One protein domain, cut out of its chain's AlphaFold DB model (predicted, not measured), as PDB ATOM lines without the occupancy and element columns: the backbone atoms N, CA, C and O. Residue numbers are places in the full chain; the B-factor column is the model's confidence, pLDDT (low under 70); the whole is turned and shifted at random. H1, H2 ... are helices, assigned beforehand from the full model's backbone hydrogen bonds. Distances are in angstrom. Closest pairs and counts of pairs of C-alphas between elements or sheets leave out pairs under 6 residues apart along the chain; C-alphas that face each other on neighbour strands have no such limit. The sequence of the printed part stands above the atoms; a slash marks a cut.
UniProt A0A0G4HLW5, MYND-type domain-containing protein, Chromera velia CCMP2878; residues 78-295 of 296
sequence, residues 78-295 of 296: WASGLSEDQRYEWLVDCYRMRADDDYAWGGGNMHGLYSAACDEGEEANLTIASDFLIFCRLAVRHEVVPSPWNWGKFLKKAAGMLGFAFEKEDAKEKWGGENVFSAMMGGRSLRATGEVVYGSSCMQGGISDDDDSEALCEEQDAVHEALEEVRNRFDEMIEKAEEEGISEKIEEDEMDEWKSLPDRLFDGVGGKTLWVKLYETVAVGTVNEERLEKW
ATOM      1  N   TRP A  78       9.924 -36.699 -12.141       91.38
ATOM      2  CA  TRP A  78       9.837 -35.545 -11.238       91.38
ATOM      3  C   TRP A  78      11.218 -35.001 -10.829       91.38
ATOM      4  O   TRP A  78      11.375 -33.797 -10.624       91.38
ATOM      5  N   ALA A  79      12.235 -35.869 -10.774       92.50
ATOM      6  CA  ALA A  79      13.593 -35.525 -10.364       92.50
ATOM      7  C   ALA A  79      14.382 -34.741 -11.430       92.50
ATOM      8  O   ALA A  79      15.452 -34.186 -11.149       92.50
ATOM      9  N   SER A  80      13.880 -34.698 -12.666       91.06
ATOM     10  CA  SER A  80      14.561 -34.061 -13.792       91.06
ATOM     11  C   SER A  80      14.734 -32.559 -13.560       91.06
ATOM     12  O   SER A  80      13.790 -31.825 -13.258       91.06
ATOM     13  N   GLY A  81      15.973 -32.088 -13.713       88.38
ATOM     14  CA  GLY A  81      16.330 -30.680 -13.528       88.38
ATOM     15  C   GLY A  81      16.446 -30.216 -12.071       88.38
ATOM     16  O   GLY A  81      16.784 -29.056 -11.860       88.38
ATOM     17  N   LEU A  82      16.212 -31.086 -11.081       91.31
ATOM     18  CA  LEU A  82      16.495 -30.800  -9.672       91.31
ATOM     19  C   LEU A  82      17.934 -31.193  -9.313       91.31
ATOM     20  O   LEU A  82      18.455 -32.199  -9.822       91.31
ATOM     21  N   SER A  83      18.559 -30.421  -8.419       94.94
ATOM     22  CA  SER A  83      19.823 -30.801  -7.778       94.94
ATOM     23  C   SER A  83      19.635 -32.041  -6.892       94.94
ATOM     24  O   SER A  83      18.512 -32.391  -6.539       94.94
ATOM     25  N   GLU A  84      20.725 -32.719  -6.522       95.50
ATOM     26  CA  GLU A  84      20.664 -33.887  -5.625       95.50
ATOM     27  C   GLU A  84      19.934 -33.549  -4.312       95.50
ATOM     28  O   GLU A  84      19.004 -34.244  -3.916       95.50
ATOM     29  N   ASP A  85      20.303 -32.428  -3.695       95.44
ATOM     30  CA  ASP A  85      19.726 -31.957  -2.437       95.44
ATOM     31  C   ASP A  85      18.225 -31.638  -2.558       95.44
ATOM     32  O   ASP A  85      17.426 -32.057  -1.721       95.44
ATOM     33  N   GLN A  86      17.830 -30.993  -3.661       95.12
ATOM     34  CA  GLN A  86      16.427 -30.702  -3.962       95.12
ATOM     35  C   GLN A  86      15.607 -31.968  -4.207       95.12
ATOM     36  O   GLN A  86      14.426 -31.986  -3.884       95.12
ATOM     37  N   ARG A  87      16.194 -33.027  -4.781       96.31
ATOM     38  CA  ARG A  87      15.478 -34.299  -4.973       96.31
ATOM     39  C   ARG A  87      15.163 -34.965  -3.644       96.31
ATOM     40  O   ARG A  87      14.069 -35.496  -3.483       96.31
ATOM     41  N   TYR A  88      16.113 -34.934  -2.710       98.12
ATOM     42  CA  TYR A  88      15.903 -35.463  -1.366       98.12
ATOM     43  C   TYR A  88      14.814 -34.688  -0.644       98.12
ATOM     44  O   TYR A  88      13.864 -35.278  -0.147       98.12
ATOM     45  N   GLU A  89      14.916 -33.365  -0.669       96.44
ATOM     46  CA  GLU A  89      13.939 -32.489  -0.043       96.44
ATOM     47  C   GLU A  89      12.535 -32.644  -0.647       96.44
ATOM     48  O   GLU A  89      11.569 -32.779   0.096       96.44
ATOM     49  N   TRP A  90      12.428 -32.726  -1.977       96.19
ATOM     50  CA  TRP A  90      11.166 -32.954  -2.686       96.19
ATOM     51  C   TRP A  90      10.468 -34.236  -2.239       96.19
ATOM     52  O   TRP A  90       9.269 -34.227  -1.976       96.19
ATOM     53  N   LEU A  91      11.200 -35.351  -2.153       97.62
ATOM     54  CA  LEU A  91      10.598 -36.638  -1.813       97.62
ATOM     55  C   LEU A  91      10.172 -36.699  -0.333       97.62
ATOM     56  O   LEU A  91       9.163 -37.328  -0.023       97.62
ATOM     57  N   VAL A  92      10.871 -35.996   0.567       98.00
ATOM     58  CA  VAL A  92      10.437 -35.834   1.968       98.00
ATOM     59  C   VAL A  92       9.200 -34.935   2.068       98.00
ATOM     60  O   VAL A  92       8.239 -35.291   2.745       98.00
ATOM     61  N   ASP A  93       9.185 -33.794   1.376       96.38
ATOM     62  CA  ASP A  93       8.020 -32.899   1.344       96.38
ATOM     63  C   ASP A  93       6.799 -33.589   0.719       96.38
ATOM     64  O   ASP A  93       5.675 -33.377   1.163       96.38
ATOM     65  N   CYS A  94       7.012 -34.467  -0.266       95.12
ATOM     66  CA  CYS A  94       5.963 -35.283  -0.869       95.12
ATOM     67  C   CYS A  94       5.274 -36.177   0.168       95.12
ATOM     68  O   CYS A  94       4.050 -36.276   0.170       95.12
ATOM     69  N   TYR A  95       6.047 -36.809   1.052       96.31
ATOM     70  CA  TYR A  95       5.506 -37.589   2.160       96.31
ATOM     71  C   TYR A  95       4.758 -36.706   3.167       96.31
ATOM     72  O   TYR A  95       3.608 -36.989   3.488       96.31
ATOM     73  N   ARG A  96       5.382 -35.611   3.623       94.81
ATOM     74  CA  ARG A  96       4.799 -34.720   4.643       94.81
ATOM     75  C   ARG A  96       3.476 -34.109   4.168       94.81
ATOM     76  O   ARG A  96       2.509 -34.095   4.920       94.81
ATOM     77  N   MET A  97       3.420 -33.692   2.903       90.94
ATOM     78  CA  MET A  97       2.200 -33.173   2.285       90.94
ATOM     79  C   MET A  97       1.144 -34.257   2.072       90.94
ATOM     80  O   MET A  97      -0.045 -33.970   2.143       90.94
ATOM     81  N   ARG A  98       1.550 -35.505   1.809       90.69
ATOM     82  CA  ARG A  98       0.604 -36.618   1.711       90.69
ATOM     83  C   ARG A  98      -0.039 -36.919   3.062       90.69
ATOM     84  O   ARG A  98      -1.250 -37.082   3.096       90.69
ATOM     85  N   ALA A  99       0.737 -36.922   4.146       86.88
ATOM     86  CA  ALA A  99       0.197 -37.081   5.492       86.88
ATOM     87  C   ALA A  99      -0.790 -35.952   5.852       86.88
ATOM     88  O   ALA A  99      -1.865 -36.219   6.388       86.88
ATOM     89  N   ASP A 100      -0.476 -34.705   5.475       87.19
ATOM     90  CA  ASP A 100      -1.403 -33.572   5.622       87.19
ATOM     91  C   ASP A 100      -2.681 -33.748   4.787       87.19
ATOM     92  O   ASP A 100      -3.792 -33.570   5.286       87.19
ATOM     93  N   ASP A 101      -2.546 -34.148   3.519       82.12
ATOM     94  CA  ASP A 101      -3.683 -34.356   2.625       82.12
ATOM     95  C   ASP A 101      -4.577 -35.520   3.085       82.12
ATOM     96  O   ASP A 101      -5.802 -35.423   2.995       82.12
ATOM     97  N   ASP A 102      -4.004 -36.608   3.595       76.88
ATOM     98  CA  ASP A 102      -4.755 -37.756   4.109       76.88
ATOM     99  C   ASP A 102      -5.501 -37.401   5.411       76.88
ATOM    100  O   ASP A 102      -6.657 -37.808   5.602       76.88
ATOM    101  N   TYR A 103      -4.920 -36.529   6.240       71.62
ATOM    102  CA  TYR A 103      -5.604 -35.943   7.389       71.62
ATOM    103  C   TYR A 103      -6.740 -34.992   6.963       71.62
ATOM    104  O   TYR A 103      -7.895 -35.169   7.362       71.62
ATOM    105  N   ALA A 104      -6.447 -34.004   6.112       70.00
ATOM    106  CA  ALA A 104      -7.378 -32.935   5.749       70.00
ATOM    107  C   ALA A 104      -8.476 -33.372   4.758       70.00
ATOM    108  O   ALA A 104      -9.619 -32.913   4.847       70.00
ATOM    109  N   TRP A 105      -8.147 -34.252   3.808       64.88
ATOM    110  CA  TRP A 105      -8.998 -34.637   2.671       64.88
ATOM    111  C   TRP A 105      -9.245 -36.149   2.569       64.88
ATOM    112  O   TRP A 105     -10.282 -36.543   2.032       64.88
ATOM    113  N   GLY A 106      -8.378 -36.985   3.148       58.59
ATOM    114  CA  GLY A 106      -8.519 -38.449   3.215       58.59
ATOM    115  C   GLY A 106      -9.547 -38.949   4.238       58.59
ATOM    116  O   GLY A 106      -9.635 -40.140   4.528       58.59
ATOM    117  N   GLY A 107     -10.373 -38.053   4.785       55.59
ATOM    118  CA  GLY A 107     -11.410 -38.401   5.754       55.59
ATOM    119  C   GLY A 107     -10.901 -38.544   7.189       55.59
ATOM    120  O   GLY A 107     -11.517 -39.294   7.948       55.59
ATOM    121  N   GLY A 108      -9.833 -37.821   7.546       57.62
ATOM    122  CA  GLY A 108      -9.238 -37.838   8.883       57.62
ATOM    123  C   GLY A 108      -8.293 -39.014   9.108       57.62
ATOM    124  O   GLY A 108      -8.193 -39.481  10.239       57.62
ATOM    125  N   ASN A 109      -7.654 -39.530   8.052       66.56
ATOM    126  CA  ASN A 109      -6.649 -40.576   8.196       66.56
ATOM    127  C   ASN A 109      -5.413 -39.981   8.886       66.56
ATOM    128  O   ASN A 109      -4.695 -39.184   8.287       66.56
ATOM    129  N   MET A 110      -5.206 -40.318  10.158       71.50
ATOM    130  CA  MET A 110      -4.070 -39.845  10.951       71.50
ATOM    131  C   MET A 110      -2.967 -40.897  10.910       71.50
ATOM    132  O   MET A 110      -3.122 -41.970  11.486       71.50
ATOM    133  N   HIS A 111      -1.861 -40.586  10.239       77.12
ATOM    134  CA  HIS A 111      -0.677 -41.441  10.170       77.12
ATOM    135  C   HIS A 111       0.603 -40.591  10.218       77.12
ATOM    136  O   HIS A 111       0.543 -39.353  10.178       77.12
ATOM    137  N   GLY A 112       1.758 -41.240  10.383       83.50
ATOM    138  CA  GLY A 112       3.050 -40.564  10.516       83.50
ATOM    139  C   GLY A 112       3.031 -39.474  11.595       83.50
ATOM    140  O   GLY A 112       2.607 -39.709  12.726       83.50
ATOM    141  N   LEU A 113       3.437 -38.250  11.232       82.81
ATOM    142  CA  LEU A 113       3.487 -37.104  12.152       82.81
ATOM    143  C   LEU A 113       2.133 -36.781  12.814       82.81
ATOM    144  O   LEU A 113       2.105 -36.354  13.965       82.81
ATOM    145  N   TYR A 114       1.015 -36.985  12.109       72.88
ATOM    146  CA  TYR A 114      -0.317 -36.641  12.619       72.88
ATOM    147  C   TYR A 114      -0.833 -37.664  13.636       72.88
ATOM    148  O   TYR A 114      -1.601 -37.292  14.520       72.88
ATOM    149  N   SER A 115      -0.388 -38.923  13.546       72.75
ATOM    150  CA  SER A 115      -0.617 -39.913  14.608       72.75
ATOM    151  C   SER A 115       0.331 -39.674  15.784       72.75
ATOM    152  O   SER A 115      -0.112 -39.627  16.925       72.75
ATOM    153  N   ALA A 116       1.609 -39.408  15.497       75.81
ATOM    154  CA  ALA A 116       2.646 -39.190  16.505       75.81
ATOM    155  C   ALA A 116       2.395 -37.974  17.413       75.81
ATOM    156  O   ALA A 116       2.939 -37.897  18.505       75.81
ATOM    157  N   ALA A 117       1.556 -37.020  16.996       64.12
ATOM    158  CA  ALA A 117       1.136 -35.900  17.838       64.12
ATOM    159  C   ALA A 117       0.283 -36.325  19.054       64.12
ATOM    160  O   ALA A 117       0.080 -35.519  19.963       64.12
ATOM    161  N   CYS A 118      -0.245 -37.553  19.048       62.31
ATOM    162  CA  CYS A 118      -0.951 -38.160  20.177       62.31
ATOM    163  C   CYS A 118      -0.033 -39.032  21.055       62.31
ATOM    164  O   CYS A 118      -0.467 -39.425  22.138       62.31
ATOM    165  N   ASP A 119       1.200 -39.289  20.607       62.06
ATOM    166  CA  ASP A 119       2.207 -40.119  21.272       62.06
ATOM    167  C   ASP A 119       3.239 -39.215  21.988       62.06
ATOM    168  O   ASP A 119       3.433 -38.051  21.622       62.06
ATOM    169  N   GLU A 120       3.936 -39.733  23.005       57.81
ATOM    170  CA  GLU A 120       5.014 -39.011  23.700       57.81
ATOM    171  C   GLU A 120       6.369 -39.716  23.515       57.81
ATOM    172  O   GLU A 120       6.465 -40.940  23.486       57.81
ATOM    173  N   GLY A 121       7.454 -38.941  23.421       68.44
ATOM    174  CA  GLY A 121       8.818 -39.480  23.453       68.44
ATOM    175  C   GLY A 121       9.167 -40.405  22.279       68.44
ATOM    176  O   GLY A 121       9.048 -40.020  21.117       68.44
ATOM    177  N   GLU A 122       9.682 -41.595  22.590       69.50
ATOM    178  CA  GLU A 122      10.221 -42.542  21.605       69.50
ATOM    179  C   GLU A 122       9.139 -43.230  20.758       69.50
ATOM    180  O   GLU A 122       9.376 -43.502  19.579       69.50
ATOM    181  N   GLU A 123       7.925 -43.398  21.293       70.25
ATOM    182  CA  GLU A 123       6.773 -43.931  20.549       70.25
ATOM    183  C   GLU A 123       6.425 -43.033  19.353       70.25
ATOM    184  O   GLU A 123       6.238 -43.505  18.231       70.25
ATOM    185  N   ALA A 124       6.468 -41.711  19.544       76.19
ATOM    186  CA  ALA A 124       6.253 -40.749  18.467       76.19
ATOM    187  C   ALA A 124       7.309 -40.881  17.349       76.19
ATOM    188  O   ALA A 124       6.999 -40.752  16.160       76.19
ATOM    189  N   ASN A 125       8.564 -41.170  17.712       84.38
ATOM    190  CA  ASN A 125       9.655 -41.341  16.751       84.38
ATOM    191  C   ASN A 125       9.474 -42.616  15.928       84.38
ATOM    192  O   ASN A 125       9.663 -42.597  14.707       84.38
ATOM    193  N   LEU A 126       9.087 -43.709  16.591       80.25
ATOM    194  CA  LEU A 126       8.754 -44.976  15.955       80.25
ATOM    195  C   LEU A 126       7.601 -44.803  14.963       80.25
ATOM    196  O   LEU A 126       7.737 -45.235  13.817       80.25
ATOM    197  N   THR A 127       6.511 -44.146  15.372       79.56
ATOM    198  CA  THR A 127       5.340 -43.888  14.523       79.56
ATOM    199  C   THR A 127       5.747 -43.149  13.246       79.56
ATOM    200  O   THR A 127       5.417 -43.577  12.137       79.56
ATOM    201  N   ILE A 128       6.538 -42.076  13.366       86.69
ATOM    202  CA  ILE A 128       6.995 -41.295  12.205       86.69
ATOM    203  C   ILE A 128       7.929 -42.109  11.308       86.69
ATOM    204  O   ILE A 128       7.772 -42.106  10.084       86.69
ATOM    205  N   ALA A 129       8.931 -42.770  11.890       89.94
ATOM    206  CA  ALA A 129       9.947 -43.477  11.122       89.94
ATOM    207  C   ALA A 129       9.374 -44.719  10.418       89.94
ATOM    208  O   ALA A 129       9.744 -44.985   9.272       89.94
ATOM    209  N   SER A 130       8.446 -45.442  11.053       81.12
ATOM    210  CA  SER A 130       7.792 -46.626  10.479       81.12
ATOM    211  C   SER A 130       6.869 -46.259   9.319       81.12
ATOM    212  O   SER A 130       6.931 -46.879   8.258       81.12
ATOM    213  N   ASP A 131       6.074 -45.200   9.467       85.50
ATOM    214  CA  ASP A 131       5.203 -44.710   8.396       85.50
ATOM    215  C   ASP A 131       6.020 -44.201   7.192       85.50
ATOM    216  O   ASP A 131       5.766 -44.546   6.033       85.50
ATOM    217  N   PHE A 132       7.113 -43.481   7.463       94.88
ATOM    218  CA  PHE A 132       8.023 -43.026   6.415       94.88
ATOM    219  C   PHE A 132       8.773 -44.173   5.714       94.88
ATOM    220  O   PHE A 132       9.061 -44.086   4.513       94.88
ATOM    221  N   LEU A 133       9.073 -45.271   6.420       87.81
ATOM    222  CA  LEU A 133       9.646 -46.485   5.829       87.81
ATOM    223  C   LEU A 133       8.721 -47.079   4.766       87.81
ATOM    224  O   LEU A 133       9.187 -47.448   3.686       87.81
ATOM    225  N   ILE A 134       7.418 -47.110   5.031       81.00
ATOM    226  CA  ILE A 134       6.411 -47.621   4.095       81.00
ATOM    227  C   ILE A 134       6.371 -46.759   2.846       81.00
ATOM    228  O   ILE A 134       6.496 -47.282   1.738       81.00
ATOM    229  N   PHE A 135       6.297 -45.441   3.021       91.19
ATOM    230  CA  PHE A 135       6.375 -44.499   1.912       91.19
ATOM    231  C   PHE A 135       7.614 -44.749   1.037       91.19
ATOM    232  O   PHE A 135       7.513 -44.840  -0.187       91.19
ATOM    233  N   CYS A 136       8.787 -44.930   1.650       94.44
ATOM    234  CA  CYS A 136      10.029 -45.193   0.922       94.44
ATOM    235  C   CYS A 136      10.013 -46.539   0.183       94.44
ATOM    236  O   CYS A 136      10.502 -46.635  -0.945       94.44
ATOM    237  N   ARG A 137       9.443 -47.581   0.794       86.81
ATOM    238  CA  ARG A 137       9.299 -48.911   0.188       86.81
ATOM    239  C   ARG A 137       8.370 -48.883  -1.020       86.81
ATOM    240  O   ARG A 137       8.720 -49.439  -2.062       86.81
ATOM    241  N   LEU A 138       7.242 -48.189  -0.905       81.25
ATOM    242  CA  LEU A 138       6.315 -47.957  -2.008       81.25
ATOM    243  C   LEU A 138       6.983 -47.152  -3.132       81.25
ATOM    244  O   LEU A 138       6.917 -47.540  -4.296       81.25
ATOM    245  N   ALA A 139       7.734 -46.101  -2.792       90.62
ATOM    246  CA  ALA A 139       8.443 -45.285  -3.776       90.62
ATOM    247  C   ALA A 139       9.491 -46.084  -4.573       90.62
ATOM    248  O   ALA A 139       9.661 -45.853  -5.770       90.62
ATOM    249  N   VAL A 140      10.194 -47.031  -3.939       88.12
ATOM    250  CA  VAL A 140      11.107 -47.950  -4.645       88.12
ATOM    251  C   VAL A 140      10.327 -48.912  -5.536       88.12
ATOM    252  O   VAL A 140      10.701 -49.106  -6.691       88.12
ATOM    253  N   ARG A 141       9.243 -49.499  -5.019       81.94
ATOM    254  CA  ARG A 141       8.415 -50.470  -5.745       81.94
ATOM    255  C   ARG A 141       7.793 -49.878  -7.009       81.94
ATOM    256  O   ARG A 141       7.790 -50.544  -8.035       81.94
ATOM    257  N   HIS A 142       7.316 -48.639  -6.943       83.62
ATOM    258  CA  HIS A 142       6.717 -47.927  -8.076       83.62
ATOM    259  C   HIS A 142       7.738 -47.143  -8.911       83.62
ATOM    260  O   HIS A 142       7.364 -46.266  -9.687       83.62
ATOM    261  N   GLU A 143       9.035 -47.432  -8.748       91.81
ATOM    262  CA  GLU A 143      10.128 -46.835  -9.527       91.81
ATOM    263  C   GLU A 143      10.179 -45.294  -9.453       91.81
ATOM    264  O   GLU A 143      10.709 -44.618 -10.339       91.81
ATOM    265  N   VAL A 144       9.641 -44.712  -8.378       94.94
ATOM    266  CA  VAL A 144       9.623 -43.261  -8.143       94.94
ATOM    267  C   VAL A 144      11.011 -42.762  -7.752       94.94
ATOM    268  O   VAL A 144      11.379 -41.637  -8.094       94.94
ATOM    269  N   VAL A 145      11.797 -43.588  -7.057       96.75
ATOM    270  CA  VAL A 145      13.162 -43.250  -6.638       96.75
ATOM    271  C   VAL A 145      14.114 -43.318  -7.844       96.75
ATOM    272  O   VAL A 145      14.347 -44.404  -8.377       96.75
ATOM    273  N   PRO A 146      14.706 -42.192  -8.296       95.06
ATOM    274  CA  PRO A 146      15.615 -42.198  -9.436       95.06
ATOM    275  C   PRO A 146      16.939 -42.891  -9.092       95.06
ATOM    276  O   PRO A 146      17.465 -42.745  -7.993       95.06
ATOM    277  N   SER A 147      17.528 -43.579 -10.072       92.25
ATOM    278  CA  SER A 147      18.850 -44.200  -9.937       92.25
ATOM    279  C   SER A 147      19.954 -43.333 -10.567       92.25
ATOM    280  O   SER A 147      19.765 -42.835 -11.683       92.25
ATOM    281  N   PRO A 148      21.122 -43.161  -9.912       94.69
ATOM    282  CA  PRO A 148      21.468 -43.643  -8.569       94.69
ATOM    283  C   PRO A 148      20.831 -42.802  -7.445       94.69
ATOM    284  O   PRO A 148      20.575 -41.612  -7.628       94.69
ATOM    285  N   TRP A 149      20.662 -43.405  -6.261       96.81
ATOM    286  CA  TRP A 149      20.113 -42.754  -5.063       96.81
ATOM    287  C   TRP A 149      20.998 -42.971  -3.833       96.81
ATOM    288  O   TRP A 149      21.421 -44.098  -3.566       96.81
ATOM    289  N   ASN A 150      21.271 -41.913  -3.062       97.44
ATOM    290  CA  ASN A 150      22.033 -42.013  -1.817       97.44
ATOM    291  C   ASN A 150      21.099 -41.960  -0.601       97.44
ATOM    292  O   ASN A 150      20.766 -40.885  -0.102       97.44
ATOM    293  N   TRP A 151      20.729 -43.137  -0.096       97.50
ATOM    294  CA  TRP A 151      19.862 -43.276   1.077       97.50
ATOM    295  C   TRP A 151      20.416 -42.607   2.337       97.50
ATOM    296  O   TRP A 151      19.646 -42.029   3.090       97.50
ATOM    297  N   GLY A 152      21.733 -42.609   2.558       97.06
ATOM    298  CA  GLY A 152      22.329 -41.965   3.735       97.06
ATOM    299  C   GLY A 152      22.098 -40.454   3.752       97.06
ATOM    300  O   GLY A 152      21.626 -39.908   4.745       97.06
ATOM    301  N   LYS A 153      22.365 -39.776   2.627       97.06
ATOM    302  CA  LYS A 153      22.095 -38.335   2.493       97.06
ATOM    303  C   LYS A 153      20.600 -38.024   2.530       97.06
ATOM    304  O   LYS A 153      20.202 -37.036   3.141       97.06
ATOM    305  N   PHE A 154      19.791 -38.858   1.878       98.25
ATOM    306  CA  PHE A 154      18.342 -38.702   1.852       98.25
ATOM    307  C   PHE A 154      17.730 -38.811   3.253       98.25
ATOM    308  O   PHE A 154      17.011 -37.911   3.674       98.25
ATOM    309  N   LEU A 155      18.064 -39.863   4.004       97.44
ATOM    310  CA  LEU A 155      17.532 -40.071   5.348       97.44
ATOM    311  C   LEU A 155      18.075 -39.033   6.342       97.44
ATOM    312  O   LEU A 155      17.324 -38.592   7.206       97.44
ATOM    313  N   LYS A 156      19.308 -38.532   6.160       95.94
ATOM    314  CA  LYS A 156      19.809 -37.368   6.914       95.94
ATOM    315  C   LYS A 156      18.938 -36.132   6.685       95.94
ATOM    316  O   LYS A 156      18.585 -35.443   7.634       95.94
ATOM    317  N   LYS A 157      18.596 -35.841   5.423       95.75
ATOM    318  CA  LYS A 157      17.688 -34.738   5.073       95.75
ATOM    319  C   LYS A 157      16.310 -34.963   5.710       95.75
ATOM    320  O   LYS A 157      15.777 -34.040   6.316       95.75
ATOM    321  N   ALA A 158      15.776 -36.183   5.627       96.88
ATOM    322  CA  ALA A 158      14.486 -36.541   6.210       96.88
ATOM    323  C   ALA A 158      14.456 -36.346   7.735       96.88
ATOM    324  O   ALA A 158      13.511 -35.758   8.253       96.88
ATOM    325  N   ALA A 159      15.513 -36.747   8.447       94.12
ATOM    326  CA  ALA A 159      15.616 -36.608   9.898       94.12
ATOM    327  C   ALA A 159      15.400 -35.164  10.389       94.12
ATOM    328  O   ALA A 159      14.762 -34.953  11.414       94.12
ATOM    329  N   GLY A 160      15.873 -34.165   9.633       91.69
ATOM    330  CA  GLY A 160      15.674 -32.746   9.954       91.69
ATOM    331  C   GLY A 160      14.305 -32.171   9.564       91.69
ATOM    332  O   GLY A 160      14.059 -30.994   9.797       91.69
ATOM    333  N   MET A 161      13.428 -32.958   8.931       93.62
ATOM    334  CA  MET A 161      12.184 -32.474   8.314       93.62
ATOM    335  C   MET A 161      10.928 -33.220   8.776       93.62
ATOM    336  O   MET A 161       9.867 -32.610   8.869       93.62
ATOM    337  N   LEU A 162      11.023 -34.526   9.047       92.00
ATOM    338  CA  LEU A 162       9.867 -35.393   9.328       92.00
ATOM    339  C   LEU A 162       9.091 -35.001  10.593       92.00
ATOM    340  O   LEU A 162       7.905 -35.296  10.690       92.00
ATOM    341  N   GLY A 163       9.739 -34.305  11.528       85.19
ATOM    342  CA  GLY A 163       9.115 -33.786  12.745       85.19
ATOM    343  C   GLY A 163       8.150 -32.615  12.537       85.19
ATOM    344  O   GLY A 163       7.514 -32.180  13.495       85.19
ATOM    345  N   PHE A 164       8.045 -32.071  11.323       85.50
ATOM    346  CA  PHE A 164       7.288 -30.850  11.046       85.50
ATOM    347  C   PHE A 164       6.210 -31.092   9.992       85.50
ATOM    348  O   PHE A 164       6.476 -31.712   8.961       85.50
ATOM    349  N   ALA A 165       5.014 -30.536  10.194       86.38
ATOM    350  CA  ALA A 165       3.956 -30.561   9.185       86.38
ATOM    351  C   ALA A 165       4.394 -29.796   7.925       86.38
ATOM    352  O   ALA A 165       5.286 -28.944   7.991       86.38
ATOM    353  N   PHE A 166       3.826 -30.145   6.773       87.00
ATOM    354  CA  PHE A 166       4.085 -29.458   5.508       87.00
ATOM    355  C   PHE A 166       2.794 -29.375   4.713       87.00
ATOM    356  O   PHE A 166       2.357 -30.358   4.113       87.00
ATOM    357  N   GLU A 167       2.181 -28.203   4.735       84.31
ATOM    358  CA  GLU A 167       0.875 -27.983   4.141       84.31
ATOM    359  C   GLU A 167       1.001 -27.483   2.697       84.31
ATOM    360  O   GLU A 167       2.066 -27.111   2.187       84.31
ATOM    361  N   LYS A 168      -0.142 -27.398   2.017       82.00
ATOM    362  CA  LYS A 168      -0.224 -26.875   0.649       82.00
ATOM    363  C   LYS A 168       0.382 -25.473   0.490       82.00
ATOM    364  O   LYS A 168       0.923 -25.166  -0.574       82.00
ATOM    365  N   GLU A 169       0.234 -24.590   1.477       81.25
ATOM    366  CA  GLU A 169       0.780 -23.230   1.376       81.25
ATOM    367  C   GLU A 169       2.315 -23.226   1.477       81.25
ATOM    368  O   GLU A 169       2.951 -22.523   0.691       81.25
ATOM    369  N   ASP A 170       2.908 -24.095   2.303       82.75
ATOM    370  CA  ASP A 170       4.367 -24.283   2.372       82.75
ATOM    371  C   ASP A 170       4.916 -24.782   1.034       82.75
ATOM    372  O   ASP A 170       5.913 -24.279   0.505       82.75
ATOM    373  N   ALA A 171       4.218 -25.749   0.435       85.62
ATOM    374  CA  ALA A 171       4.557 -26.274  -0.874       85.62
ATOM    375  C   ALA A 171       4.514 -25.187  -1.956       85.62
ATOM    376  O   ALA A 171       5.407 -25.128  -2.807       85.62
ATOM    377  N   LYS A 172       3.518 -24.292  -1.893       81.81
ATOM    378  CA  LYS A 172       3.412 -23.163  -2.821       81.81
ATOM    379  C   LYS A 172       4.550 -22.167  -2.680       81.81
ATOM    380  O   LYS A 172       5.077 -21.689  -3.685       81.81
ATOM    381  N   GLU A 173       4.889 -21.827  -1.442       82.38
ATOM    382  CA  GLU A 173       5.961 -20.888  -1.137       82.38
ATOM    383  C   GLU A 173       7.315 -21.436  -1.599       82.38
ATOM    384  O   GLU A 173       8.080 -20.738  -2.266       82.38
ATOM    385  N   LYS A 174       7.579 -22.712  -1.308       84.69
ATOM    386  CA  LYS A 174       8.872 -23.355  -1.553       84.69
ATOM    387  C   LYS A 174       9.090 -23.766  -3.005       84.69
ATOM    388  O   LYS A 174      10.165 -23.542  -3.562       84.69
ATOM    389  N   TRP A 175       8.085 -24.383  -3.624       82.94
ATOM    390  CA  TRP A 175       8.210 -25.019  -4.939       82.94
ATOM    391  C   TRP A 175       7.475 -24.269  -6.060       82.94
ATOM    392  O   TRP A 175       7.565 -24.661  -7.227       82.94
ATOM    393  N   GLY A 176       6.791 -23.165  -5.742       76.19
ATOM    394  CA  GLY A 176       5.907 -22.454  -6.667       76.19
ATOM    395  C   GLY A 176       4.526 -23.115  -6.755       76.19
ATOM    396  O   GLY A 176       4.107 -23.816  -5.853       76.19
ATOM    397  N   GLY A 177       3.759 -22.910  -7.830       63.06
ATOM    398  CA  GLY A 177       2.358 -23.368  -7.888       63.06
ATOM    399  C   GLY A 177       2.130 -24.881  -7.679       63.06
ATOM    400  O   GLY A 177       2.465 -25.685  -8.547       63.06
ATOM    401  N   GLU A 178       1.448 -25.245  -6.586       57.97
ATOM    402  CA  GLU A 178       0.975 -26.602  -6.255       57.97
ATOM    403  C   GLU A 178      -0.452 -26.833  -6.798       57.97
ATOM    404  O   GLU A 178      -1.467 -26.572  -6.137       57.97
ATOM    405  N   ASN A 179      -0.533 -27.281  -8.055       54.41
ATOM    406  CA  ASN A 179      -1.780 -27.642  -8.728       54.41
ATOM    407  C   ASN A 179      -1.587 -29.005  -9.416       54.41
ATOM    408  O   ASN A 179      -0.618 -29.173 -10.152       54.41
ATOM    409  N   VAL A 180      -2.537 -29.942  -9.284       49.09
ATOM    410  CA  VAL A 180      -2.506 -31.272  -9.949       49.09
ATOM    411  C   VAL A 180      -2.298 -31.159 -11.474       49.09
ATOM    412  O   VAL A 180      -1.649 -31.990 -12.102       49.09
ATOM    413  N   PHE A 181      -2.758 -30.057 -12.076       41.16
ATOM    414  CA  PHE A 181      -2.584 -29.759 -13.501       41.16
ATOM    415  C   PHE A 181      -1.156 -29.361 -13.909       41.16
ATOM    416  O   PHE A 181      -0.855 -29.371 -15.102       41.16
ATOM    417  N   SER A 182      -0.266 -29.037 -12.963       53.28
ATOM    418  CA  SER A 182       1.142 -28.750 -13.256       53.28
ATOM    419  C   SER A 182       1.819 -29.968 -13.882       53.28
ATOM    420  O   SER A 182       2.503 -29.808 -14.884       53.28
ATOM    421  N   ALA A 183       1.548 -31.184 -13.392       53.66
ATOM    422  CA  ALA A 183       2.063 -32.421 -13.989       53.66
ATOM    423  C   ALA A 183       1.524 -32.652 -15.417       53.66
ATOM    424  O   ALA A 183       2.266 -33.040 -16.317       53.66
ATOM    425  N   MET A 184       0.250 -32.322 -15.657       49.00
ATOM    426  CA  MET A 184      -0.414 -32.478 -16.961       49.00
ATOM    427  C   MET A 184       0.084 -31.481 -18.026       49.00
ATOM    428  O   MET A 184      -0.033 -31.741 -19.221       49.00
ATOM    429  N   MET A 185       0.663 -30.353 -17.602       51.06
ATOM    430  CA  MET A 185       1.242 -29.319 -18.472       51.06
ATOM    431  C   MET A 185       2.781 -29.388 -18.541       51.06
ATOM    432  O   MET A 185       3.417 -28.434 -18.989       51.06
ATOM    433  N   GLY A 186       3.388 -30.499 -18.104       53.50
ATOM    434  CA  GLY A 186       4.840 -30.726 -18.169       53.50
ATOM    435  C   GLY A 186       5.656 -30.112 -17.021       53.50
ATOM    436  O   GLY A 186       6.878 -30.020 -17.117       53.50
ATOM    437  N   GLY A 187       4.998 -29.669 -15.951       64.69
ATOM    438  CA  GLY A 187       5.599 -29.269 -14.676       64.69
ATOM    439  C   GLY A 187       5.686 -30.420 -13.664       64.69
ATOM    440  O   GLY A 187       5.479 -31.584 -13.996       64.69
ATOM    441  N   ARG A 188       5.991 -30.091 -12.404       80.31
ATOM    442  CA  ARG A 188       6.102 -31.044 -11.281       80.31
ATOM    443  C   ARG A 188       5.051 -30.746 -10.207       80.31
ATOM    444  O   ARG A 188       4.677 -29.587 -10.044       80.31
ATOM    445  N   SER A 189       4.572 -31.771  -9.504       87.94
ATOM    446  CA  SER A 189       3.638 -31.647  -8.372       87.94
ATOM    447  C   SER A 189       3.948 -32.711  -7.324       87.94
ATOM    448  O   SER A 189       4.174 -33.876  -7.667       87.94
ATOM    449  N   LEU A 190       3.967 -32.303  -6.057       90.31
ATOM    450  CA  LEU A 190       4.155 -33.197  -4.922       90.31
ATOM    451  C   LEU A 190       2.969 -34.162  -4.815       90.31
ATOM    452  O   LEU A 190       3.193 -35.350  -4.626       90.31
ATOM    453  N   ARG A 191       1.730 -33.707  -5.067       87.75
ATOM    454  CA  ARG A 191       0.535 -34.578  -5.068       87.75
ATOM    455  C   ARG A 191       0.623 -35.651  -6.130       87.75
ATOM    456  O   ARG A 191       0.468 -36.820  -5.816       87.75
ATOM    457  N   ALA A 192       0.949 -35.263  -7.363       85.19
ATOM    458  CA  ALA A 192       1.122 -36.229  -8.445       85.19
ATOM    459  C   ALA A 192       2.247 -37.231  -8.128       85.19
ATOM    460  O   ALA A 192       2.109 -38.415  -8.403       85.19
ATOM    461  N   THR A 193       3.342 -36.776  -7.503       90.88
ATOM    462  CA  THR A 193       4.415 -37.678  -7.049       90.88
ATOM    463  C   THR A 193       3.891 -38.646  -5.980       90.88
ATOM    464  O   THR A 193       4.120 -39.846  -6.084       90.88
ATOM    465  N   GLY A 194       3.140 -38.147  -4.995       88.69
ATOM    466  CA  GLY A 194       2.555 -38.944  -3.919       88.69
ATOM    467  C   GLY A 194       1.516 -39.949  -4.411       88.69
ATOM    468  O   GLY A 194       1.501 -41.078  -3.940       88.69
ATOM    469  N   GLU A 195       0.693 -39.589  -5.394       84.19
ATOM    470  CA  GLU A 195      -0.246 -40.514  -6.040       84.19
ATOM    471  C   GLU A 195       0.483 -41.677  -6.708       84.19
ATOM    472  O   GLU A 195       0.076 -42.821  -6.541       84.19
ATOM    473  N   VAL A 196       1.594 -41.410  -7.402       86.06
ATOM    474  CA  VAL A 196       2.409 -42.475  -8.002       86.06
ATOM    475  C   VAL A 196       3.074 -43.331  -6.919       86.06
ATOM    476  O   VAL A 196       3.107 -44.549  -7.057       86.06
ATOM    477  N   VAL A 197       3.553 -42.740  -5.815       85.25
ATOM    478  CA  VAL A 197       4.120 -43.517  -4.695       85.25
ATOM    479  C   VAL A 197       3.077 -44.446  -4.083       85.25
ATOM    480  O   VAL A 197       3.337 -45.633  -3.964       85.25
ATOM    481  N   TYR A 198       1.897 -43.950  -3.723       77.38
ATOM    482  CA  TYR A 198       0.875 -44.762  -3.053       77.38
ATOM    483  C   TYR A 198       0.011 -45.591  -4.014       77.38
ATOM    484  O   TYR A 198      -0.804 -46.394  -3.567       77.38
ATOM    485  N   GLY A 199       0.133 -45.356  -5.323       71.88
ATOM    486  CA  GLY A 199      -0.767 -45.898  -6.341       71.88
ATOM    487  C   GLY A 199      -2.201 -45.359  -6.245       71.88
ATOM    488  O   GLY A 199      -3.079 -45.826  -6.958       71.88
ATOM    489  N   SER A 200      -2.477 -44.387  -5.370       70.12
ATOM    490  CA  SER A 200      -3.834 -43.928  -5.064       70.12
ATOM    491  C   SER A 200      -3.920 -42.426  -4.793       70.12
ATOM    492  O   SER A 200      -3.004 -41.809  -4.237       70.12
ATOM    493  N   SER A 201      -5.069 -41.850  -5.164       68.00
ATOM    494  CA  SER A 201      -5.455 -40.466  -4.860       68.00
ATOM    495  C   SER A 201      -5.889 -40.316  -3.401       68.00
ATOM    496  O   SER A 201      -6.691 -41.110  -2.912       68.00
ATOM    497  N   CYS A 202      -5.440 -39.241  -2.743       53.47
ATOM    498  CA  CYS A 202      -5.903 -38.848  -1.405       53.47
ATOM    499  C   CYS A 202      -7.369 -38.362  -1.406       53.47
ATOM    500  O   CYS A 202      -8.047 -38.386  -0.381       53.47
ATOM    501  N   MET A 203      -7.903 -37.957  -2.569       50.12
ATOM    502  CA  MET A 203      -9.325 -37.658  -2.753       50.12
ATOM    503  C   MET A 203     -10.070 -38.890  -3.271       50.12
ATOM    504  O   MET A 203      -9.827 -39.361  -4.386       50.12
ATOM    505  N   GLN A 204     -11.029 -39.383  -2.486       45.31
ATOM    506  CA  GLN A 204     -11.881 -40.503  -2.879       45.31
ATOM    507  C   GLN A 204     -12.825 -40.068  -4.016       45.31
ATOM    508  O   GLN A 204     -13.807 -39.355  -3.795       45.31
ATOM    509  N   GLY A 205     -12.488 -40.458  -5.252       38.69
ATOM    510  CA  GLY A 205     -13.207 -40.076  -6.477       38.69
ATOM    511  C   GLY A 205     -12.343 -39.790  -7.716       38.69
ATOM    512  O   GLY A 205     -12.882 -39.308  -8.714       38.69
ATOM    513  N   GLY A 206     -11.031 -40.051  -7.672       33.44
ATOM    514  CA  GLY A 206     -10.170 -40.041  -8.859       33.44
ATOM    515  C   GLY A 206     -10.551 -41.143  -9.854       33.44
ATOM    516  O   GLY A 206     -11.018 -42.206  -9.460       33.44
ATOM    517  N   ILE A 207     -10.395 -40.872 -11.150       37.97
ATOM    518  CA  ILE A 207     -10.623 -41.846 -12.226       37.97
ATOM    519  C   ILE A 207      -9.498 -42.887 -12.147       37.97
ATOM    520  O   ILE A 207      -8.405 -42.621 -12.636       37.97
ATOM    521  N   SER A 208      -9.748 -44.032 -11.522       39.56
ATOM    522  CA  SER A 208      -8.938 -45.241 -11.694       39.56
ATOM    523  C   SER A 208      -9.677 -46.173 -12.646       39.56
ATOM    524  O   SER A 208     -10.887 -46.352 -12.507       39.56
ATOM    525  N   ASP A 209      -8.973 -46.731 -13.626       40.06
ATOM    526  CA  ASP A 209      -9.497 -47.854 -14.400       40.06
ATOM    527  C   ASP A 209      -9.736 -49.035 -13.438       40.06
ATOM    528  O   ASP A 209      -8.938 -49.288 -12.532       40.06
ATOM    529  N   ASP A 210     -10.895 -49.685 -13.572       45.28
ATOM    530  CA  ASP A 210     -11.490 -50.513 -12.511       45.28
ATOM    531  C   ASP A 210     -10.626 -51.735 -12.108       45.28
ATOM    532  O   ASP A 210     -10.653 -52.116 -10.938       45.28
ATOM    533  N   ASP A 211      -9.799 -52.280 -13.010       39.53
ATOM    534  CA  ASP A 211      -8.964 -53.472 -12.751       39.53
ATOM    535  C   ASP A 211      -7.697 -53.176 -11.918       39.53
ATOM    536  O   ASP A 211      -7.297 -53.997 -11.093       39.53
ATOM    537  N   ASP A 212      -7.074 -51.999 -12.071       42.19
ATOM    538  CA  ASP A 212      -5.892 -51.624 -11.273       42.19
ATOM    539  C   ASP A 212      -6.294 -51.231  -9.838       42.19
ATOM    540  O   ASP A 212      -5.524 -51.399  -8.894       42.19
ATOM    541  N   SER A 213      -7.525 -50.741  -9.651       43.97
ATOM    542  CA  SER A 213      -8.023 -50.270  -8.351       43.97
ATOM    543  C   SER A 213      -8.254 -51.392  -7.334       43.97
ATOM    544  O   SER A 213      -8.090 -51.172  -6.135       43.97
ATOM    545  N   GLU A 214      -8.602 -52.593  -7.806       39.38
ATOM    546  CA  GLU A 214      -8.846 -53.762  -6.957       39.38
ATOM    547  C   GLU A 214      -7.512 -54.339  -6.452       39.38
ATOM    548  O   GLU A 214      -7.343 -54.517  -5.249       39.38
ATOM    549  N   ALA A 215      -6.516 -54.478  -7.337       40.97
ATOM    550  CA  ALA A 215      -5.161 -54.904  -6.979       40.97
ATOM    551  C   ALA A 215      -4.461 -53.917  -6.025       40.97
ATOM    552  O   ALA A 215      -3.775 -54.328  -5.093       40.97
ATOM    553  N   LEU A 216      -4.667 -52.611  -6.219       38.09
ATOM    554  CA  LEU A 216      -4.135 -51.570  -5.334       38.09
ATOM    555  C   LEU A 216      -4.831 -51.532  -3.965       38.09
ATOM    556  O   LEU A 216      -4.192 -51.183  -2.976       38.09
ATOM    557  N   CYS A 217      -6.118 -51.886  -3.891       43.94
ATOM    558  CA  CYS A 217      -6.835 -52.028  -2.622       43.94
ATOM    559  C   CYS A 217      -6.365 -53.278  -1.866       43.94
ATOM    560  O   CYS A 217      -6.059 -53.176  -0.686       43.94
ATOM    561  N   GLU A 218      -6.214 -54.417  -2.551       42.75
ATOM    562  CA  GLU A 218      -5.625 -55.640  -1.979       42.75
ATOM    563  C   GLU A 218      -4.192 -55.405  -1.478       42.75
ATOM    564  O   GLU A 218      -3.774 -55.962  -0.468       42.75
ATOM    565  N   GLU A 219      -3.427 -54.554  -2.163       43.88
ATOM    566  CA  GLU A 219      -2.055 -54.223  -1.789       43.88
ATOM    567  C   GLU A 219      -1.973 -53.194  -0.648       43.88
ATOM    568  O   GLU A 219      -1.100 -53.312   0.211       43.88
ATOM    569  N   GLN A 220      -2.899 -52.230  -0.578       42.50
ATOM    570  CA  GLN A 220      -3.079 -51.364   0.596       42.50
ATOM    571  C   GLN A 220      -3.523 -52.165   1.818       42.50
ATOM    572  O   GLN A 220      -2.988 -51.945   2.901       42.50
ATOM    573  N   ASP A 221      -4.430 -53.123   1.629       45.06
ATOM    574  CA  ASP A 221      -4.833 -54.073   2.660       45.06
ATOM    575  C   ASP A 221      -3.640 -54.945   3.075       45.06
ATOM    576  O   ASP A 221      -3.437 -55.132   4.265       45.06
ATOM    577  N   ALA A 222      -2.777 -55.382   2.151       44.44
ATOM    578  CA  ALA A 222      -1.562 -56.137   2.476       44.44
ATOM    579  C   ALA A 222      -0.496 -55.297   3.205       44.44
ATOM    580  O   ALA A 222       0.230 -55.815   4.053       44.44
ATOM    581  N   VAL A 223      -0.369 -54.003   2.896       45.94
ATOM    582  CA  VAL A 223       0.519 -53.077   3.623       45.94
ATOM    583  C   VAL A 223      -0.049 -52.758   5.006       45.94
ATOM    584  O   VAL A 223       0.714 -52.729   5.969       45.94
ATOM    585  N   HIS A 224      -1.363 -52.569   5.127       49.53
ATOM    586  CA  HIS A 224      -2.053 -52.389   6.404       49.53
ATOM    587  C   HIS A 224      -2.007 -53.665   7.256       49.53
ATOM    588  O   HIS A 224      -1.775 -53.591   8.454       49.53
ATOM    589  N   GLU A 225      -2.153 -54.840   6.648       50.53
ATOM    590  CA  GLU A 225      -1.991 -56.145   7.292       50.53
ATOM    591  C   GLU A 225      -0.538 -56.359   7.718       50.53
ATOM    592  O   GLU A 225      -0.298 -56.819   8.824       50.53
ATOM    593  N   ALA A 226       0.448 -55.959   6.907       48.41
ATOM    594  CA  ALA A 226       1.854 -55.998   7.306       48.41
ATOM    595  C   ALA A 226       2.156 -55.021   8.458       48.41
ATOM    596  O   ALA A 226       2.953 -55.342   9.337       48.41
ATOM    597  N   LEU A 227       1.517 -53.847   8.468       50.28
ATOM    598  CA  LEU A 227       1.574 -52.875   9.561       50.28
ATOM    599  C   LEU A 227       0.949 -53.423  10.845       50.28
ATOM    600  O   LEU A 227       1.560 -53.330  11.906       50.28
ATOM    601  N   GLU A 228      -0.239 -54.015  10.748       56.00
ATOM    602  CA  GLU A 228      -0.898 -54.684  11.865       56.00
ATOM    603  C   GLU A 228      -0.111 -55.914  12.315       56.00
ATOM    604  O   GLU A 228      -0.025 -56.146  13.507       56.00
ATOM    605  N   GLU A 229       0.528 -56.678  11.429       50.31
ATOM    606  CA  GLU A 229       1.380 -57.809  11.815       50.31
ATOM    607  C   GLU A 229       2.607 -57.328  12.597       50.31
ATOM    608  O   GLU A 229       2.967 -57.930  13.608       50.31
ATOM    609  N   VAL A 230       3.250 -56.240  12.155       51.03
ATOM    610  CA  VAL A 230       4.377 -55.630  12.877       51.03
ATOM    611  C   VAL A 230       3.919 -55.111  14.241       51.03
ATOM    612  O   VAL A 230       4.554 -55.430  15.242       51.03
ATOM    613  N   ARG A 231       2.791 -54.395  14.290       53.56
ATOM    614  CA  ARG A 231       2.209 -53.854  15.524       53.56
ATOM    615  C   ARG A 231       1.750 -54.950  16.493       53.56
ATOM    616  O   ARG A 231       2.120 -54.925  17.655       53.56
ATOM    617  N   ASN A 232       1.028 -55.957  16.011       53.50
ATOM    618  CA  ASN A 232       0.531 -57.071  16.823       53.50
ATOM    619  C   ASN A 232       1.683 -57.923  17.368       53.50
ATOM    620  O   ASN A 232       1.641 -58.346  18.517       53.50
ATOM    621  N   ARG A 233       2.744 -58.155  16.580       54.28
ATOM    622  CA  ARG A 233       3.953 -58.831  17.085       54.28
ATOM    623  C   ARG A 233       4.643 -58.036  18.183       54.28
ATOM    624  O   ARG A 233       5.264 -58.638  19.052       54.28
ATOM    625  N   PHE A 234       4.569 -56.714  18.112       49.16
ATOM    626  CA  PHE A 234       5.121 -55.836  19.128       49.16
ATOM    627  C   PHE A 234       4.297 -55.899  20.423       49.16
ATOM    628  O   PHE A 234       4.856 -56.176  21.483       49.16
ATOM    629  N   ASP A 235       2.970 -55.795  20.318       52.84
ATOM    630  CA  ASP A 235       2.041 -55.936  21.446       52.84
ATOM    631  C   ASP A 235       2.180 -57.317  22.135       52.84
ATOM    632  O   ASP A 235       2.296 -57.397  23.359       52.84
ATOM    633  N   GLU A 236       2.287 -58.411  21.365       59.09
ATOM    634  CA  GLU A 236       2.515 -59.775  21.888       59.09
ATOM    635  C   GLU A 236       3.848 -59.916  22.645       59.09
ATOM    636  O   GLU A 236       3.956 -60.678  23.611       59.09
ATOM    637  N   MET A 237       4.895 -59.214  22.201       48.31
ATOM    638  CA  MET A 237       6.193 -59.224  22.877       48.31
ATOM    639  C   MET A 237       6.136 -58.496  24.223       48.31
ATOM    640  O   MET A 237       6.745 -58.974  25.185       48.31
ATOM    641  N   ILE A 238       5.387 -57.391  24.303       47.56
ATOM    642  CA  ILE A 238       5.162 -56.631  25.540       47.56
ATOM    643  C   ILE A 238       4.377 -57.475  26.547       47.56
ATOM    644  O   ILE A 238       4.851 -57.676  27.665       47.56
ATOM    645  N   GLU A 239       3.236 -58.043  26.143       62.94
ATOM    646  CA  GLU A 239       2.405 -58.882  27.023       62.94
ATOM    647  C   GLU A 239       3.205 -60.056  27.602       62.94
ATOM    648  O   GLU A 239       3.146 -60.350  28.798       62.94
ATOM    649  N   LYS A 240       4.035 -60.699  26.775       58.00
ATOM    650  CA  LYS A 240       4.882 -61.805  27.224       58.00
ATOM    651  C   LYS A 240       5.947 -61.364  28.234       58.00
ATOM    652  O   LYS A 240       6.234 -62.098  29.182       58.00
ATOM    653  N   ALA A 241       6.536 -60.185  28.057       46.88
ATOM    654  CA  ALA A 241       7.503 -59.645  29.008       46.88
ATOM    655  C   ALA A 241       6.856 -59.277  30.358       46.88
ATOM    656  O   ALA A 241       7.481 -59.446  31.413       46.88
ATOM    657  N   GLU A 242       5.595 -58.837  30.343       61.22
ATOM    658  CA  GLU A 242       4.786 -58.617  31.546       61.22
ATOM    659  C   GLU A 242       4.439 -59.931  32.262       61.22
ATOM    660  O   GLU A 242       4.627 -60.038  33.478       61.22
ATOM    661  N   GLU A 243       4.003 -60.961  31.527       70.75
ATOM    662  CA  GLU A 243       3.668 -62.285  32.077       70.75
ATOM    663  C   GLU A 243       4.865 -62.986  32.728       70.75
ATOM    664  O   GLU A 243       4.730 -63.654  33.758       70.75
ATOM    665  N   GLU A 244       6.056 -62.822  32.152       69.06
ATOM    666  CA  GLU A 244       7.289 -63.397  32.689       69.06
ATOM    667  C   GLU A 244       7.837 -62.599  33.897       69.06
ATOM    668  O   GLU A 244       8.838 -62.995  34.504       69.06
ATOM    669  N   GLY A 245       7.174 -61.503  34.293       50.09
ATOM    670  CA  GLY A 245       7.596 -60.644  35.403       50.09
ATOM    671  C   GLY A 245       8.912 -59.916  35.118       50.09
ATOM    672  O   GLY A 245       9.672 -59.617  36.042       50.09
ATOM    673  N   ILE A 246       9.196 -59.679  33.834       48.66
ATOM    674  CA  ILE A 246      10.414 -59.039  33.320       48.66
ATOM    675  C   ILE A 246      10.112 -57.583  32.911       48.66
ATOM    676  O   ILE A 246      10.992 -56.901  32.405       48.66
ATOM    677  N   SER A 247       8.912 -57.054  33.190       47.31
ATOM    678  CA  SER A 247       8.540 -55.674  32.822       47.31
ATOM    679  C   SER A 247       9.425 -54.597  33.476       47.31
ATOM    680  O   SER A 247       9.531 -53.499  32.947       47.31
ATOM    681  N   GLU A 248      10.103 -54.903  34.592       47.06
ATOM    682  CA  GLU A 248      11.125 -54.035  35.220       47.06
ATOM    683  C   GLU A 248      12.567 -54.319  34.733       47.06
ATOM    684  O   GLU A 248      13.519 -53.712  35.221       47.06
ATOM    685  N   LYS A 249      12.753 -55.274  33.815       42.34
ATOM    686  CA  LYS A 249      14.055 -55.787  33.354       42.34
ATOM    687  C   LYS A 249      14.290 -55.691  31.851       42.34
ATOM    688  O   LYS A 249      15.360 -56.101  31.411       42.34
ATOM    689  N   ILE A 250      13.350 -55.139  31.088       44.03
ATOM    690  CA  ILE A 250      13.692 -54.612  29.769       44.03
ATOM    691  C   ILE A 250      14.526 -53.358  30.047       44.03
ATOM    692  O   ILE A 250      13.994 -52.278  30.292       44.03
ATOM    693  N   GLU A 251      15.844 -53.532  30.157       42.44
ATOM    694  CA  GLU A 251      16.776 -52.407  30.224       42.44
ATOM    695  C   GLU A 251      16.572 -51.549  28.959       42.44
ATOM    696  O   GLU A 251      16.259 -52.088  27.896       42.44
ATOM    697  N   GLU A 252      16.770 -50.225  29.048       44.38
ATOM    698  CA  GLU A 252      16.729 -49.288  27.900       44.38
ATOM    699  C   GLU A 252      17.565 -49.777  26.690       44.38
ATOM    700  O   GLU A 252      17.337 -49.357  25.560       44.38
ATOM    701  N   ASP A 253      18.497 -50.711  26.909       38.97
ATOM    702  CA  ASP A 253      19.354 -51.332  25.898       38.97
ATOM    703  C   ASP A 253      18.704 -52.509  25.121       38.97
ATOM    704  O   ASP A 253      19.179 -52.850  24.032       38.97
ATOM    705  N   GLU A 254      17.636 -53.138  25.637       42.66
ATOM    706  CA  GLU A 254      16.912 -54.257  24.989       42.66
ATOM    707  C   GLU A 254      15.653 -53.812  24.227       42.66
ATOM    708  O   GLU A 254      15.214 -54.513  23.313       42.66
ATOM    709  N   MET A 255      15.123 -52.622  24.524       46.88
ATOM    710  CA  MET A 255      13.989 -52.008  23.818       46.88
ATOM    711  C   MET A 255      14.435 -51.206  22.589       46.88
ATOM    712  O   MET A 255      13.854 -50.187  22.233       46.88
ATOM    713  N   ASP A 256      15.480 -51.654  21.900       59.91
ATOM    714  CA  ASP A 256      15.807 -51.078  20.604       59.91
ATOM    715  C   ASP A 256      14.955 -51.776  19.540       59.91
ATOM    716  O   ASP A 256      15.388 -52.676  18.814       59.91
ATOM    717  N   GLU A 257      13.678 -51.409  19.532       61.38
ATOM    718  CA  GLU A 257      12.612 -51.974  18.710       61.38
ATOM    719  C   GLU A 257      13.027 -52.104  17.238       61.38
ATOM    720  O   GLU A 257      12.853 -53.160  16.618       61.38
ATOM    721  N   TRP A 258      13.741 -51.105  16.709       65.88
ATOM    722  CA  TRP A 258      14.290 -51.135  15.356       65.88
ATOM    723  C   TRP A 258      15.390 -52.177  15.169       65.88
ATOM    724  O   TRP A 258      15.483 -52.751  14.084       65.88
ATOM    725  N   LYS A 259      16.212 -52.473  16.188       67.12
ATOM    726  CA  LYS A 259      17.210 -53.558  16.145       67.12
ATOM    727  C   LYS A 259      16.564 -54.944  16.120       67.12
ATOM    728  O   LYS A 259      17.211 -55.873  15.629       67.12
ATOM    729  N   SER A 260      15.314 -55.097  16.551       67.81
ATOM    730  CA  SER A 260      14.601 -56.382  16.519       67.81
ATOM    731  C   SER A 260      13.948 -56.690  15.157       67.81
ATOM    732  O   SER A 260      13.822 -57.857  14.778       67.81
ATOM    733  N   LEU A 261      13.617 -55.659  14.366       66.56
ATOM    734  CA  LEU A 261      12.929 -55.801  13.077       66.56
ATOM    735  C   LEU A 261      13.751 -56.585  12.033       66.56
ATOM    736  O   LEU A 261      14.971 -56.425  11.952       66.56
ATOM    737  N   PRO A 262      13.127 -57.414  11.178       70.31
ATOM    738  CA  PRO A 262      13.862 -58.227  10.214       70.31
ATOM    739  C   PRO A 262      14.509 -57.373   9.110       70.31
ATOM    740  O   PRO A 262      13.848 -56.542   8.488       70.31
ATOM    741  N   ASP A 263      15.783 -57.647   8.797       73.50
ATOM    742  CA  ASP A 263      16.599 -56.858   7.853       73.50
ATOM    743  C   ASP A 263      15.939 -56.654   6.477       73.50
ATOM    744  O   ASP A 263      16.083 -55.592   5.872       73.50
ATOM    745  N   ARG A 264      15.139 -57.632   6.025       75.00
ATOM    746  CA  ARG A 264      14.406 -57.604   4.746       75.00
ATOM    747  C   ARG A 264      13.481 -56.394   4.572       75.00
ATOM    748  O   ARG A 264      13.175 -56.009   3.443       75.00
ATOM    749  N   LEU A 265      13.002 -55.801   5.672       69.75
ATOM    750  CA  LEU A 265      12.156 -54.602   5.626       69.75
ATOM    751  C   LEU A 265      12.921 -53.388   5.090       69.75
ATOM    752  O   LEU A 265      12.325 -52.487   4.507       69.75
ATOM    753  N   PHE A 266      14.245 -53.400   5.222       82.81
ATOM    754  CA  PHE A 266      15.124 -52.300   4.849       82.81
ATOM    755  C   PHE A 266      15.817 -52.507   3.497       82.81
ATOM    756  O   PHE A 266      16.604 -51.657   3.056       82.81
ATOM    757  N   ASP A 267      15.526 -53.624   2.825       80.00
ATOM    758  CA  ASP A 267      16.064 -53.937   1.507       80.00
ATOM    759  C   ASP A 267      15.644 -52.869   0.493       80.00
ATOM    760  O   ASP A 267      14.489 -52.441   0.440       80.00
ATOM    761  N   GLY A 268      16.600 -52.409  -0.315       86.44
ATOM    762  CA  GLY A 268      16.366 -51.375  -1.328       86.44
ATOM    763  C   GLY A 268      16.180 -49.953  -0.781       86.44
ATOM    764  O   GLY A 268      16.186 -49.020  -1.578       86.44
ATOM    765  N   VAL A 269      16.098 -49.771   0.545       91.31
ATOM    766  CA  VAL A 269      15.872 -48.470   1.206       91.31
ATOM    767  C   VAL A 269      17.016 -48.050   2.139       91.31
ATOM    768  O   VAL A 269      16.819 -47.331   3.111       91.31
ATOM    769  N   GLY A 270      18.243 -48.491   1.857       93.62
ATOM    770  CA  GLY A 270      19.447 -48.054   2.577       93.62
ATOM    771  C   GLY A 270      19.874 -48.929   3.759       93.62
ATOM    772  O   GLY A 270      20.950 -48.702   4.309       93.62
ATOM    773  N   GLY A 271      19.101 -49.963   4.097       90.94
ATOM    774  CA  GLY A 271      19.459 -50.931   5.131       90.94
ATOM    775  C   GLY A 271      19.204 -50.442   6.560       90.94
ATOM    776  O   GLY A 271      19.209 -49.249   6.860       90.94
ATOM    777  N   LYS A 272      19.000 -51.404   7.460       86.44
ATOM    778  CA  LYS A 272      18.517 -51.211   8.836       86.44
ATOM    779  C   LYS A 272      19.282 -50.171   9.650       86.44
ATOM    780  O   LYS A 272      18.678 -49.360  10.337       86.44
ATOM    781  N   THR A 273      20.608 -50.142   9.535       91.25
ATOM    782  CA  THR A 273      21.454 -49.214  10.299       91.25
ATOM    783  C   THR A 273      21.116 -47.745  10.045       91.25
ATOM    784  O   THR A 273      21.194 -46.941  10.968       91.25
ATOM    785  N   LEU A 274      20.745 -47.367   8.817       93.94
ATOM    786  CA  LEU A 274      20.356 -45.983   8.531       93.94
ATOM    787  C   LEU A 274      18.988 -45.633   9.124       93.94
ATOM    788  O   LEU A 274      18.762 -44.488   9.498       93.94
ATOM    789  N   TRP A 275      18.100 -46.616   9.227       91.50
ATOM    790  CA  TRP A 275      16.762 -46.438   9.774       91.50
ATOM    791  C   TRP A 275      16.752 -46.365  11.297       91.50
ATOM    792  O   TRP A 275      16.078 -45.499  11.837       91.50
ATOM    793  N   VAL A 276      17.586 -47.159  11.976       88.50
ATOM    794  CA  VAL A 276      17.848 -46.989  13.417       88.50
ATOM    795  C   VAL A 276      18.343 -45.563  13.693       88.50
ATOM    796  O   VAL A 276      17.801 -44.872  14.546       88.50
ATOM    797  N   LYS A 277      19.297 -45.056  12.894       91.19
ATOM    798  CA  LYS A 277      19.758 -43.661  13.015       91.19
ATOM    799  C   LYS A 277      18.641 -42.639  12.776       91.19
ATOM    800  O   LYS A 277      18.633 -41.595  13.426       91.19
ATOM    801  N   LEU A 278      17.727 -42.897  11.836       92.06
ATOM    802  CA  LEU A 278      16.562 -42.038  11.589       92.06
ATOM    803  C   LEU A 278      15.640 -41.996  12.800       92.06
ATOM    804  O   LEU A 278      15.338 -40.901  13.263       92.06
ATOM    805  N   TYR A 279      15.252 -43.165  13.305       88.44
ATOM    806  CA  TYR A 279      14.437 -43.322  14.506       88.44
ATOM    807  C   TYR A 279      15.030 -42.566  15.696       88.44
ATOM    808  O   TYR A 279      14.343 -41.778  16.337       88.44
ATOM    809  N   GLU A 280      16.334 -42.708  15.931       86.50
ATOM    810  CA  GLU A 280      17.010 -41.991  17.008       86.50
ATOM    811  C   GLU A 280      17.029 -40.465  16.778       86.50
ATOM    812  O   GLU A 280      17.122 -39.697  17.731       86.50
ATOM    813  N   THR A 281      16.992 -39.979  15.536       88.81
ATOM    814  CA  THR A 281      17.179 -38.544  15.248       88.81
ATOM    815  C   THR A 281      15.868 -37.769  15.140       88.81
ATOM    816  O   THR A 281      15.835 -36.591  15.505       88.81
ATOM    817  N   VAL A 282      14.815 -38.389  14.602       87.25
ATOM    818  CA  VAL A 282      13.524 -37.727  14.385       87.25
ATOM    819  C   VAL A 282      12.863 -37.396  15.723       87.25
ATOM    820  O   VAL A 282      13.022 -38.129  16.689       87.25
ATOM    821  N   ALA A 283      12.158 -36.267  15.785       79.94
ATOM    822  CA  ALA A 283      11.376 -35.858  16.945       79.94
ATOM    823  C   ALA A 283      10.226 -34.947  16.501       79.94
ATOM    824  O   ALA A 283      10.392 -34.129  15.596       79.94
ATOM    825  N   VAL A 284       9.061 -35.052  17.143       77.50
ATOM    826  CA  VAL A 284       7.911 -34.180  16.848       77.50
ATOM    827  C   VAL A 284       8.244 -32.728  17.200       77.50
ATOM    828  O   VAL A 284       8.611 -32.420  18.331       77.50
ATOM    829  N   GLY A 285       8.098 -31.814  16.238       73.31
ATOM    830  CA  GLY A 285       8.233 -30.367  16.437       73.31
ATOM    831  C   GLY A 285       9.647 -29.864  16.750       73.31
ATOM    832  O   GLY A 285       9.816 -28.682  17.053       73.31
ATOM    833  N   THR A 286      10.667 -30.721  16.690       75.69
ATOM    834  CA  THR A 286      12.059 -30.380  17.021       75.69
ATOM    835  C   THR A 286      13.038 -31.162  16.143       75.69
ATOM    836  O   THR A 286      12.710 -32.217  15.611       75.69
ATOM    837  N   VAL A 287      14.261 -30.647  16.004       76.12
ATOM    838  CA  VAL A 287      15.386 -31.380  15.413       76.12
ATOM    839  C   VAL A 287      16.382 -31.697  16.519       76.12
ATOM    840  O   VAL A 287      16.855 -30.795  17.211       76.12
ATOM    841  N   ASN A 288      16.754 -32.969  16.663       79.31
ATOM    842  CA  ASN A 288      17.884 -33.335  17.507       79.31
ATOM    843  C   ASN A 288      19.197 -33.031  16.765       79.31
ATOM    844  O   ASN A 288      19.775 -33.908  16.126       79.31
ATOM    845  N   GLU A 289      19.646 -31.773  16.826       80.81
ATOM    846  CA  GLU A 289      20.848 -31.291  16.122       80.81
ATOM    847  C   GLU A 289      22.097 -32.115  16.475       80.81
ATOM    848  O   GLU A 289      22.874 -32.474  15.595       80.81
ATOM    849  N   GLU A 290      22.252 -32.520  17.741       82.88
ATOM    850  CA  GLU A 290      23.385 -33.346  18.177       82.88
ATOM    851  C   GLU A 290      23.394 -34.718  17.484       82.88
ATOM    852  O   GLU A 290      24.445 -35.213  17.069       82.88
ATOM    853  N   ARG A 291      22.226 -35.358  17.345       82.38
ATOM    854  CA  ARG A 291      22.102 -36.630  16.618       82.38
ATOM    855  C   ARG A 291      22.209 -36.416  15.108       82.38
ATOM    856  O   ARG A 291      22.868 -37.216  14.449       82.38
ATOM    857  N   LEU A 292      21.680 -35.317  14.569       82.12
ATOM    858  CA  LEU A 292      21.766 -34.968  13.147       82.12
ATOM    859  C   LEU A 292      23.215 -34.716  12.689       82.12
ATOM    860  O   LEU A 292      23.617 -35.132  11.596       82.12
ATOM    861  N   GLU A 293      24.036 -34.099  13.539       84.50
ATOM    862  CA  GLU A 293      25.471 -33.913  13.309       84.50
ATOM    863  C   GLU A 293      26.237 -35.246  13.254       84.50
ATOM    864  O   GLU A 293      27.233 -35.345  12.539       84.50
ATOM    865  N   LYS A 294      25.751 -36.310  13.908       82.81
ATOM    866  CA  LYS A 294      26.372 -37.652  13.905       82.81
ATOM    867  C   LYS A 294      26.103 -38.468  12.629       82.81
ATOM    868  O   LYS A 294      26.601 -39.586  12.498       82.81
ATOM    869  N   TRP A 295      25.371 -37.918  11.657       81.44
ATOM    870  CA  TRP A 295      25.160 -38.529  10.334       81.44
ATOM    871  C   TRP A 295      26.347 -38.377   9.363       81.44
ATOM    872  O   TRP A 295      26.202 -38.703   8.185       81.44
TER     873      TRP A 295
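This is residues 78 to 295 of the 296 residues of the protein "MYND-type domain-containing protein" of Chromera velia CCMP2878 (UniProt A0A0G4HLW5). H3 runs through the middle of a body of helices, with H7 and H11 packed on it, H1 crossing close by, and H4 packing on both H1 and H11. The long helix H8 runs along one side of this body without touching a helix, and the loop after it, residues 244 to 256, reaches one end of the longest axis. The printed part has 218 residues with twelve named helices, H1 to H12, and no named strand: the class is all helix. It is compact, with a radius of gyration of the C-alphas of 18.0 A and spans of 62 by 42 by 31 A.

Start at H1, residues 84 to 104; its residues 96 to 103 alone touch H2, residues 113 to 116, closest at the C-alphas of Ala 99 and Tyr 114, 7.2 A. H3, residues 122 to 141, touches H2, with the C-alphas of Ala 124 and Ala 116 closest at 4.4 A. H4, residues 151 to 159, touches H1 at a steep tilt of 47 degrees, closest at C-alphas Phe 154 and Tyr 88, 5.2 A. H5, residues 168 to 175, only just touches H1, with 3 pairs of C-alphas within 8 A, the closest Lys 168 and Met 97, 6.9 A. H6, residues 181 to 184, is close but not clearly touching H7, residues 190 to 198. H7 is about perpendicular to H1, at 79 degrees, and touches it closest at C-alphas Leu 190 and Cys 94, 4.9 A. H8, residues 210 to 243, is near H3. Further on, H9 is residues 257 to 260, H10 is residues 263 to 266, and H12 is residues 289 to 293; the hub H11, residues 272 to 281, touches H3, H4 and H9, it only just touches H12, with 3 pairs of C-alphas within 8 A, and H10 and H11 touch only at the corner by their link, closest at the C-alphas of Phe 266 and Lys 272, 5.3 A. H11 and H3 come closest at C-alphas Tyr 279 and Ala 129, 5.6 A. Helix packing is only just mostly crossed: 2 of 6 tilted pairs are shallow. In H1, H3, H4, H5, H7, H11 and H12 every O i to N i+4 pair is within hydrogen-bond range, in H8 28 of 30; the others are too short.

Find C-alpha 84 at (20.664, -33.887, -5.625); H1 runs 30.3 A from there. H3 spans 28.5 A. H8 spans 48.5 A, ending at C-alpha 243, (3.668, -62.285, 32.077).

The C-alphas of Met 185 and Gly 245, 62.6 A apart, are the farthest. The printed part has no cut. The links H7 to H8 and H8 to H9 are long. Residues 201 to 242 and 244 to 261 are among those with pLDDT under 70.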